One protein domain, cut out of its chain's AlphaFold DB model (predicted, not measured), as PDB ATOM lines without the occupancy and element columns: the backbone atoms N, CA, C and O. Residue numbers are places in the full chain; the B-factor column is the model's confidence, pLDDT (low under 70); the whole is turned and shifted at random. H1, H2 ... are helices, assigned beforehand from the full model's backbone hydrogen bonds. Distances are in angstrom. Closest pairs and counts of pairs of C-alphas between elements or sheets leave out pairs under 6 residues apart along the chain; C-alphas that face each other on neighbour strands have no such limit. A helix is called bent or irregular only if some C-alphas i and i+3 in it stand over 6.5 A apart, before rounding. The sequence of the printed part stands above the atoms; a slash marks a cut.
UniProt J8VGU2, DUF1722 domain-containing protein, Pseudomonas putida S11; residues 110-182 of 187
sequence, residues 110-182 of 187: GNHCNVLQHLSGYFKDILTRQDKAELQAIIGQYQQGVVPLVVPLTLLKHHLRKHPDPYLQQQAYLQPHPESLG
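AT A GLANCE: This is residues 110 to 182 of the 187 residues of the protein "DUF1722 domain-containing protein" of Pseudomonas putida S11 (UniProt J8VGU2). Three helices, H1, H2 and H3, stand side by side in an up-and-down bundle, their centres making a triangle. Past the far end of H3 the printed part turns into H4, a single short turn near H3, then folds back through residues 170 to 175 and ends in a tail of which residues 176 to 181 stick out from the body. The printed part has 73 residues, with four named helices in the order H1, H2, H3, H4 and no named strand; the class is all helix. It is compact, with a radius of gyration of the C-alphas of 11.9 A, and the C-alphas span 34 by 31 by 19 A.

IN THESE COORDINATES: H1 holds residues 110 to 123 and measures 20.7 A from first to last C-alpha, beginning with C-alpha 110 at (249.227, 298.136, 381.732). H2, the longest helix by residues, holds residues 129 to 143 and measures 21.1 A; C-alpha 129 is at (235.303, 300.720, 401.192). H3 holds residues 150 to 162 and measures 18.3 A. H4 holds residues 166 to 169, measures 5.2 A and ends with C-alpha 169 at (250.064, 317.649, 393.998). No helix is bent or irregular.

HOW THE PARTS SIT: H1, H2 and H3 form the bundle, up and down, each running against the one before it. H1 and H2 are a helical hairpin: they touch at a shallow tilt of 14 degrees, opposite ways, with the closest C-alphas, those of Cys 113 and Ile 139, 6.3 A apart. H2 and H3 are also a helical hairpin, at a shallow tilt of 28 degrees, opposite ways. H3 touches H2 with residues 151 to 156 alone, and their closest C-alphas, those of Ile 138 and Pro 152, are 5.8 A apart. H1 and H3 touch at a shallow tilt of 15 degrees and run the same way; their closest C-alphas, those of Ser 120 and Leu 156, are 7.2 A apart. H4 is close to H3 but not clearly touching, with the closest C-alphas, those of Leu 160 and Gln 169, 7.6 A apart. H4 is apart from H2, and only just apart from H1, the closest C-alphas being 8.1 A apart. In H2 and H3 every O i to N i+4 pair is within hydrogen-bond range, in H1 8 of 10 are, and H4 is too short for such a pair.

THE WHOLE: The two C-alphas farthest apart, those of Arg 129 and Leu 181, are 34.0 A from each other. The printed part has no cut. The links from H1 to H2 and from H3 to H4 are tight, the link from H2 to H3 is short, and no link is long. Residues 170 to 182 hold no named element, and residues 176 to 181 stand free. The mean pLDDT of the printed part is 94.3, and no printed residue is under 70.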
ATOM      1  N   GLY A 110     248.772 298.878 380.553       97.94
ATOM      2  CA  GLY A 110     249.227 298.136 381.732       97.94
ATOM      3  C   GLY A 110     250.123 298.967 382.654       97.94
ATOM      4  O   GLY A 110     249.920 298.980 383.864       97.94
ATOM      5  N   ASN A 111     251.070 299.733 382.103       98.25
ATOM      6  CA  ASN A 111     251.916 300.598 382.925       98.25
ATOM      7  C   ASN A 111     251.136 301.769 383.535       98.25
ATOM      8  O   ASN A 111     251.382 302.123 384.687       98.25
ATOM      9  N   HIS A 112     250.182 302.351 382.805       98.00
ATOM     10  CA  HIS A 112     249.267 303.340 383.370       98.00
ATOM     11  C   HIS A 112     248.445 302.752 384.521       98.00
ATOM     12  O   HIS A 112     248.380 303.374 385.578       98.00
ATOM     13  N   CYS A 113     247.884 301.548 384.371       98.25
ATOM     14  CA  CYS A 113     247.180 300.845 385.447       98.25
ATOM     15  C   CYS A 113     248.069 300.666 386.679       98.25
ATOM     16  O   CYS A 113     247.634 300.991 387.781       98.25
ATOM     17  N   ASN A 114     249.325 300.248 386.495       98.38
ATOM     18  CA  ASN A 114     250.280 300.132 387.596       98.38
ATOM     19  C   ASN A 114     250.442 301.472 388.329       98.38
ATOM     20  O   ASN A 114     250.344 301.533 389.551       98.38
ATOM     21  N   VAL A 115     250.638 302.571 387.596       98.44
ATOM     22  CA  VAL A 115     250.764 303.908 388.199       98.44
ATOM     23  C   VAL A 115     249.480 304.336 388.915       98.44
ATOM     24  O   VAL A 115     249.553 304.835 390.035       98.44
ATOM     25  N   LEU A 116     248.309 304.120 388.313       98.44
ATOM     26  CA  LEU A 116     247.015 304.437 388.924       98.44
ATOM     27  C   LEU A 116     246.805 303.655 390.228       98.44
ATOM     28  O   LEU A 116     246.372 304.233 391.221       98.44
ATOM     29  N   GLN A 117     247.184 302.375 390.260       97.94
ATOM     30  CA  GLN A 117     247.159 301.557 391.474       97.94
ATOM     31  C   GLN A 117     248.127 302.094 392.535       97.94
ATOM     32  O   GLN A 117     247.735 302.246 393.692       97.94
ATOM     33  N   HIS A 118     249.355 302.465 392.160       97.62
ATOM     34  CA  HIS A 118     250.299 303.095 393.090       97.62
ATOM     35  C   HIS A 118     249.751 304.395 393.688       97.62
ATOM     36  O   HIS A 118     249.863 304.602 394.895       97.62
ATOM     37  N   LEU A 119     249.134 305.249 392.870       97.38
ATOM     38  CA  LEU A 119     248.511 306.494 393.322       97.38
ATOM     39  C   LEU A 119     247.295 306.230 394.218       97.38
ATOM     40  O   LEU A 119     247.137 306.905 395.230       97.38
ATOM     41  N   SER A 120     246.485 305.211 393.910       96.38
ATOM     42  CA  SER A 120     245.347 304.807 394.748       96.38
ATOM     43  C   SER A 120     245.771 304.437 396.176       96.38
ATOM     44  O   SER A 120     245.046 304.708 397.132       96.38
ATOM     45  N   GLY A 121     246.984 303.894 396.336       95.94
ATOM     46  CA  GLY A 121     247.539 303.497 397.627       95.94
ATOM     47  C   GLY A 121     247.727 304.651 398.614       95.94
ATOM     48  O   GLY A 121     247.651 304.420 399.818       95.94
ATOM     49  N   TYR A 122     247.899 305.889 398.138       95.94
ATOM     50  CA  TYR A 122     247.990 307.073 399.004       95.94
ATOM     51  C   TYR A 122     246.669 307.390 399.705       95.94
ATOM     52  O   TYR A 122     246.661 307.987 400.775       95.94
ATOM     53  N   PHE A 123     245.548 306.955 399.133       95.25
ATOM     54  CA  PHE A 123     244.223 307.203 399.687       95.25
ATOM     55  C   PHE A 123     243.686 306.003 400.483       95.25
ATOM     56  O   PHE A 123     242.535 306.008 400.920       95.25
ATOM     57  N   LYS A 124     244.499 304.956 400.691       92.44
ATOM     58  CA  LYS A 124     244.047 303.687 401.282       92.44
ATOM     59  C   LYS A 124     243.487 303.835 402.701       92.44
ATOM     60  O   LYS A 124     242.601 303.073 403.058       92.44
ATOM     61  N   ASP A 125     243.960 304.788 403.495       93.50
ATOM     62  CA  ASP A 125     243.492 304.975 404.878       93.50
ATOM     63  C   ASP A 125     242.411 306.065 404.976       93.50
ATOM     64  O   ASP A 125     241.851 306.301 406.040       93.50
ATOM     65  N   ILE A 126     242.097 306.709 403.848       93.69
ATOM     66  CA  ILE A 126     241.216 307.878 403.762       93.69
ATOM     67  C   ILE A 126     239.886 307.517 403.092       93.69
ATOM     68  O   ILE A 126     238.829 307.987 403.501       93.69
ATOM     69  N   LEU A 127     239.925 306.673 402.057       94.56
ATOM     70  CA  LEU A 127     238.735 306.300 401.296       94.56
ATOM     71  C   LEU A 127     237.886 305.257 402.011       94.56
ATOM     72  O   LEU A 127     238.395 304.287 402.591       94.56
ATOM     73  N   THR A 128     236.569 305.407 401.861       96.00
ATOM     74  CA  THR A 128     235.612 304.383 402.271       96.00
ATOM     75  C   THR A 128     235.821 303.102 401.462       96.00
ATOM     76  O   THR A 128     236.455 303.084 400.402       96.00
ATOM     77  N   ARG A 129     235.269 301.983 401.944       96.19
ATOM     78  CA  ARG A 129     235.303 300.720 401.192       96.19
ATOM     79  C   ARG A 129     234.639 300.858 399.815       96.19
ATOM     80  O   ARG A 129     235.114 300.246 398.863       96.19
ATOM     81  N   GLN A 130     233.579 301.660 399.727       96.69
ATOM     82  CA  GLN A 130     232.848 301.911 398.490       96.69
ATOM     83  C   GLN A 130     233.687 302.723 397.497       96.69
ATOM     84  O   GLN A 130     233.866 302.271 396.370       96.69
ATOM     85  N   ASP A 131     234.291 303.833 397.929       95.88
ATOM     86  CA  ASP A 131     235.134 304.670 397.056       95.88
ATOM     87  C   ASP A 131     236.366 303.901 396.547       95.88
ATOM     88  O   ASP A 131     236.767 304.021 395.390       95.88
ATOM     89  N   LYS A 132     236.964 303.045 397.392       96.06
ATOM     90  CA  LYS A 132     238.059 302.153 396.971       96.06
ATOM     91  C   LYS A 132     237.614 301.187 395.880       96.06
ATOM     92  O   LYS A 132     238.370 300.953 394.938       96.06
ATOM     93  N   ALA A 133     236.426 300.602 396.026       96.94
ATOM     94  CA  ALA A 133     235.881 299.671 395.047       96.94
ATOM     95  C   ALA A 133     235.571 300.379 393.720       96.94
ATOM     96  O   ALA A 133     235.913 299.850 392.667       96.94
ATOM     97  N   GLU A 134     235.009 301.590 393.772       97.56
ATOM     98  CA  GLU A 134     234.773 302.425 392.590       97.56
ATOM     99  C   GLU A 134     236.085 302.747 391.863       97.56
ATOM    100  O   GLU A 134     236.210 302.493 390.665       97.56
ATOM    101  N   LEU A 135     237.102 303.221 392.589       97.12
ATOM    102  CA  LEU A 135     238.397 303.546 391.996       97.12
ATOM    103  C   LEU A 135     239.056 302.319 391.345       97.12
ATOM    104  O   LEU A 135     239.565 302.416 390.229       97.12
ATOM    105  N   GLN A 136     239.014 301.156 391.999       97.56
ATOM    106  CA  GLN A 136     239.522 299.904 391.428       97.56
ATOM    107  C   GLN A 136     238.734 299.476 390.182       97.56
ATOM    108  O   GLN A 136     239.339 299.085 389.182       97.56
ATOM    109  N   ALA A 137     237.403 299.593 390.203       98.19
ATOM    110  CA  ALA A 137     236.555 299.260 389.062       98.19
ATOM    111  C   ALA A 137     236.870 300.145 387.847       98.19
ATOM    112  O   ALA A 137     237.050 299.627 386.745       98.19
ATOM    113  N   ILE A 138     237.024 301.458 388.043       98.19
ATOM    114  CA  ILE A 138     237.369 302.392 386.961       98.19
ATOM    115  C   ILE A 138     238.779 302.122 386.415       98.19
ATOM    116  O   ILE A 138     238.990 302.178 385.203       98.19
ATOM    117  N   ILE A 139     239.752 301.781 387.268       98.38
ATOM    118  CA  ILE A 139     241.089 301.368 386.806       98.38
ATOM    119  C   ILE A 139     240.996 300.090 385.955       98.38
ATOM    120  O   ILE A 139     241.660 300.003 384.920       98.38
ATOM    121  N   GLY A 140     240.155 299.129 386.350       98.25
ATOM    122  CA  GLY A 140     239.889 297.910 385.581       98.25
ATOM    123  C   GLY A 140     239.236 298.190 384.225       98.25
ATOM    124  O   GLY A 140     239.690 297.677 383.204       98.25
ATOM    125  N   GLN A 141     238.236 299.074 384.181       98.25
ATOM    126  CA  GLN A 141     237.614 299.524 382.931       98.25
ATOM    127  C   GLN A 141     238.634 300.195 382.003       98.25
ATOM    128  O   GLN A 141     238.660 299.924 380.800       98.25
ATOM    129  N   TYR A 142     239.522 301.033 382.551       97.94
ATOM    130  CA  TYR A 142     240.602 301.631 381.773       97.94
ATOM    131  C   TYR A 142     241.562 300.560 381.238       97.94
ATOM    132  O   TYR A 142     241.937 300.610 380.065       97.94
ATOM    133  N   GLN A 143     241.927 299.560 382.045       97.44
ATOM    134  CA  GLN A 143     242.783 298.456 381.603       97.44
ATOM    135  C   GLN A 143     242.189 297.714 380.399       97.44
ATOM    136  O   GLN A 143     242.920 297.364 379.475       97.44
ATOM    137  N   GLN A 144     240.870 297.518 380.407       97.38
ATOM    138  CA  GLN A 144     240.119 296.772 379.396       97.38
ATOM    139  C   GLN A 144     239.803 297.557 378.117       97.38
ATOM    140  O   GLN A 144     239.262 296.971 377.186       97.38
ATOM    141  N   GLY A 145     240.104 298.857 378.035       95.38
ATOM    142  CA  GLY A 145     239.706 299.646 376.858       95.38
ATOM    143  C   GLY A 145     238.358 300.347 376.971       95.38
ATOM    144  O   GLY A 145     237.975 301.042 376.042       95.38
ATOM    145  N   VAL A 146     237.637 300.184 378.080       97.25
ATOM    146  CA  VAL A 146     236.240 300.634 378.198       97.25
ATOM    147  C   VAL A 146     236.141 302.142 378.416       97.25
ATOM    148  O   VAL A 146     235.227 302.784 377.909       97.25
ATOM    149  N   VAL A 147     237.085 302.719 379.162       96.50
ATOM    150  CA  VAL A 147     237.135 304.161 379.446       96.50
ATOM    151  C   VAL A 147     238.513 304.741 379.111       96.50
ATOM    152  O   VAL A 147     239.515 304.018 379.192       96.50
ATOM    153  N   PRO A 148     238.600 306.038 378.760       95.12
ATOM    154  CA  PRO A 148     239.874 306.705 378.510       95.12
ATOM    155  C   PRO A 148     240.622 307.000 379.818       95.12
ATOM    156  O   PRO A 148     240.031 307.048 380.900       95.12
ATOM    157  N   LEU A 149     241.933 307.261 379.726       94.94
ATOM    158  CA  LEU A 149     242.802 307.513 380.888       94.94
ATOM    159  C   LEU A 149     242.333 308.705 381.747       94.94
ATOM    160  O   LEU A 149     242.547 308.721 382.960       94.94
ATOM    161  N   VAL A 150     241.682 309.703 381.144       94.31
ATOM    162  CA  VAL A 150     241.153 310.870 381.869       94.31
ATOM    163  C   VAL A 150     240.126 310.500 382.947       94.31
ATOM    164  O   VAL A 150     240.041 311.211 383.949       94.31
ATOM    165  N   VAL A 151     239.398 309.386 382.813       96.25
ATOM    166  CA  VAL A 151     238.365 308.982 383.784       96.25
ATOM    167  C   VAL A 151     238.975 308.601 385.142       96.25
ATOM    168  O   VAL A 151     238.684 309.295 386.122       96.25
ATOM    169  N   PRO A 152     239.877 307.601 385.251       97.06
ATOM    170  CA  PRO A 152     240.521 307.295 386.531       97.06
ATOM    171  C   PRO A 152     241.350 308.468 387.072       97.06
ATOM    172  O   PRO A 152     241.409 308.674 388.285       97.06
ATOM    173  N   LEU A 153     241.966 309.278 386.202       96.38
ATOM    174  CA  LEU A 153     242.703 310.467 386.640       96.38
ATOM    175  C   LEU A 153     241.795 311.524 387.270       96.38
ATOM    176  O   LEU A 153     242.175 312.128 388.271       96.38
ATOM    177  N   THR A 154     240.610 311.748 386.707       95.19
ATOM    178  CA  THR A 154     239.627 312.691 387.252       95.19
ATOM    179  C   THR A 154     239.180 312.262 388.645       95.19
ATOM    180  O   THR A 154     239.132 313.101 389.547       95.19
ATOM    181  N   LEU A 155     238.937 310.963 388.858       96.19
ATOM    182  CA  LEU A 155     238.572 310.450 390.179       96.19
ATOM    183  C   LEU A 155     239.727 310.584 391.189       96.19
ATOM    184  O   LEU A 155     239.525 311.086 392.294       96.19
ATOM    185  N   LEU A 156     240.964 310.252 390.799       96.69
ATOM    186  CA  LEU A 156     242.144 310.484 391.648       96.69
ATOM    187  C   LEU A 156     242.312 311.968 392.008       96.69
ATOM    188  O   LEU A 156     242.540 312.303 393.169       96.69
ATOM    189  N   LYS A 157     242.157 312.875 391.035       95.19
ATOM    190  CA  LYS A 157     242.195 314.327 391.269       95.19
ATOM    191  C   LYS A 157     241.065 314.788 392.185       95.19
ATOM    192  O   LYS A 157     241.269 315.690 392.991       95.19
ATOM    193  N   HIS A 158     239.873 314.204 392.079       95.81
ATOM    194  CA  HIS A 158     238.769 314.493 392.989       95.81
ATOM    195  C   HIS A 158     239.141 314.164 394.438       95.81
ATOM    196  O   HIS A 158     239.017 315.034 395.304       95.81
ATOM    197  N   HIS A 159     239.663 312.963 394.689       95.88
ATOM    198  CA  HIS A 159     240.115 312.574 396.024       95.88
ATOM    199  C   HIS A 159     241.279 313.438 396.515       95.88
ATOM    200  O   HIS A 159     241.243 313.884 397.658       95.88
ATOM    201  N   LEU A 160     242.243 313.777 395.651       95.88
ATOM    202  CA  LEU A 160     243.354 314.666 396.005       95.88
ATOM    203  C   LEU A 160     242.899 316.085 396.383       95.88
ATOM    204  O   LEU A 160     243.509 316.716 397.237       95.88
ATOM    205  N   ARG A 161     241.830 316.613 395.775       95.25
ATOM    206  CA  ARG A 161     241.273 317.924 396.162       95.25
ATOM    207  C   ARG A 161     240.605 317.887 397.532       95.25
ATOM    208  O   ARG A 161     240.721 318.849 398.281       95.25
ATOM    209  N   LYS A 162     239.897 316.799 397.846       95.88
ATOM    210  CA  LYS A 162     239.260 316.598 399.158       95.88
ATOM    211  C   LYS A 162     240.274 316.276 400.254       95.88
ATOM    212  O   LYS A 162     240.064 316.647 401.404       95.88
ATOM    213  N   HIS A 163     241.367 315.617 399.885       94.81
ATOM    214  CA  HIS A 163     242.433 315.191 400.782       94.81
ATOM    215  C   HIS A 163     243.787 315.608 400.196       94.81
ATOM    216  O   HIS A 163     244.462 314.792 399.562       94.81
ATOM    217  N   PRO A 164     244.158 316.894 400.346       93.94
ATOM    218  CA  PRO A 164     245.392 317.426 399.788       93.94
ATOM    219  C   PRO A 164     246.621 316.695 400.319       93.94
ATOM    220  O   PRO A 164     246.840 316.614 401.525       93.94
ATOM    221  N   ASP A 165     247.452 316.223 399.397       95.25
ATOM    222  CA  ASP A 165     248.761 315.652 399.684       95.25
ATOM    223  C   ASP A 165     249.816 316.454 398.891       95.25
ATOM    224  O   ASP A 165     249.794 316.432 397.651       95.25
ATOM    225  N   PRO A 166     250.727 317.192 399.565       93.56
ATOM    226  CA  PRO A 166     251.713 318.042 398.892       93.56
ATOM    227  C   PRO A 166     252.632 317.276 397.939       93.56
ATOM    228  O   PRO A 166     253.122 317.833 396.956       93.56
ATOM    229  N   TYR A 167     252.872 315.997 398.223       94.12
ATOM    230  CA  TYR A 167     253.713 315.142 397.408       94.12
ATOM    231  C   TYR A 167     253.013 314.748 396.099       94.12
ATOM    232  O   TYR A 167     253.615 314.818 395.020       94.12
ATOM    233  N   LEU A 168     251.733 314.374 396.170       95.06
ATOM    234  CA  LEU A 168     250.909 314.033 395.013       95.06
ATOM    235  C   LEU A 168     250.585 315.245 394.139       95.06
ATOM    236  O   LEU A 168     250.597 315.130 392.916       95.06
ATOM    237  N   GLN A 169     250.350 316.413 394.737       94.44
ATOM    238  CA  GLN A 169     250.064 317.649 393.998       94.44
ATOM    239  C   GLN A 169     251.206 318.071 393.068       94.44
ATOM    240  O   GLN A 169     250.975 318.725 392.053       94.44
ATOM    241  N   GLN A 170     252.438 317.670 393.380       94.62
ATOM    242  CA  GLN A 170     253.600 317.953 392.544       94.62
ATOM    243  C   GLN A 170     253.778 316.955 391.392       94.62
ATOM    244  O   GLN A 170     254.660 317.168 390.566       94.62
ATOM    245  N   GLN A 171     252.993 315.873 391.314       97.00
ATOM    246  CA  GLN A 171     253.202 314.810 390.330       97.00
ATOM    247  C   GLN A 171     252.776 315.242 388.927       97.00
ATOM    248  O   GLN A 171     251.587 315.329 388.616       97.00
ATOM    249  N   ALA A 172     253.754 315.376 388.030       96.00
ATOM    250  CA  ALA A 172     253.521 315.672 386.621       96.00
ATOM    251  C   ALA A 172     252.647 314.603 385.944       96.00
ATOM    252  O   ALA A 172     251.942 314.900 384.995       96.00
ATOM    253  N   TYR A 173     252.616 313.362 386.442       96.81
ATOM    254  CA  TYR A 173     251.722 312.339 385.893       96.81
ATOM    255  C   TYR A 173     250.236 312.708 385.996       96.81
ATOM    256  O   TYR A 173     249.479 312.367 385.092       96.81
ATOM    257  N   LEU A 174     249.799 313.392 387.059       93.38
ATOM    258  CA  LEU A 174     248.389 313.769 387.222       93.38
ATOM    259  C   LEU A 174     247.992 314.895 386.259       93.38
ATOM    260  O   LEU A 174     246.861 314.922 385.771       93.38
ATOM    261  N   GLN A 175     248.923 315.800 385.954       87.75
ATOM    262  CA  GLN A 175     248.715 316.930 385.053       87.75
ATOM    263  C   GLN A 175     250.045 317.320 384.376       87.75
ATOM    264  O   GLN A 175     250.722 318.237 384.839       87.75
ATOM    265  N   PRO A 176     250.455 316.617 383.301       77.75
ATOM    266  CA  PRO A 176     251.769 316.834 382.675       77.75
ATOM    267  C   PRO A 176     251.817 318.103 381.823       77.75
ATOM    268  O   PRO A 176     252.894 318.599 381.507       77.75
ATOM    269  N   HIS A 177     250.648 318.610 381.445       83.19
ATOM    270  CA  HIS A 177     250.432 319.804 380.648       83.19
ATOM    271  C   HIS A 177     249.124 320.482 381.104       83.19
ATOM    272  O   HIS A 177     248.321 319.856 381.810       83.19
ATOM    273  N   PRO A 178     248.869 321.743 380.714       82.69
ATOM    274  CA  PRO A 178     247.608 322.426 380.987       82.69
ATOM    275  C   PRO A 178     246.393 321.618 380.513       82.69
ATOM    276  O   PRO A 178     246.435 320.967 379.464       82.69
ATOM    277  N   GLU A 179     245.303 321.662 381.283       75.56
ATOM    278  CA  GLU A 179     244.078 320.900 380.987       75.56
ATOM    279  C   GLU A 179     243.372 321.386 379.718       75.56
ATOM    280  O   GLU A 179     242.755 320.584 379.021       75.56
ATOM    281  N   SER A 180     243.547 322.663 379.364       73.56
ATOM    282  CA  SER A 180     242.989 323.279 378.153       73.56
ATOM    283  C   SER A 180     243.399 322.587 376.850       73.56
ATOM    284  O   SER A 180     242.738 322.779 375.835       73.56
ATOM    285  N   LEU A 181     244.453 321.763 376.860       71.69
ATOM    286  CA  LEU A 181     244.896 321.009 375.685       71.69
ATOM    287  C   LEU A 181     244.087 319.722 375.430       71.69
ATOM    288  O   LEU A 181     244.181 319.167 374.340       71.69
ATOM    289  N   GLY A 182     243.325 319.208 376.407       73.50
ATOM    290  CA  GLY A 182     242.392 318.083 376.208       73.50
ATOM    291  C   GLY A 182     242.999 316.749 375.729       73.50
ATOM    292  O   GLY A 182     242.282 315.901 375.203       73.50
TER     293      GLY A 182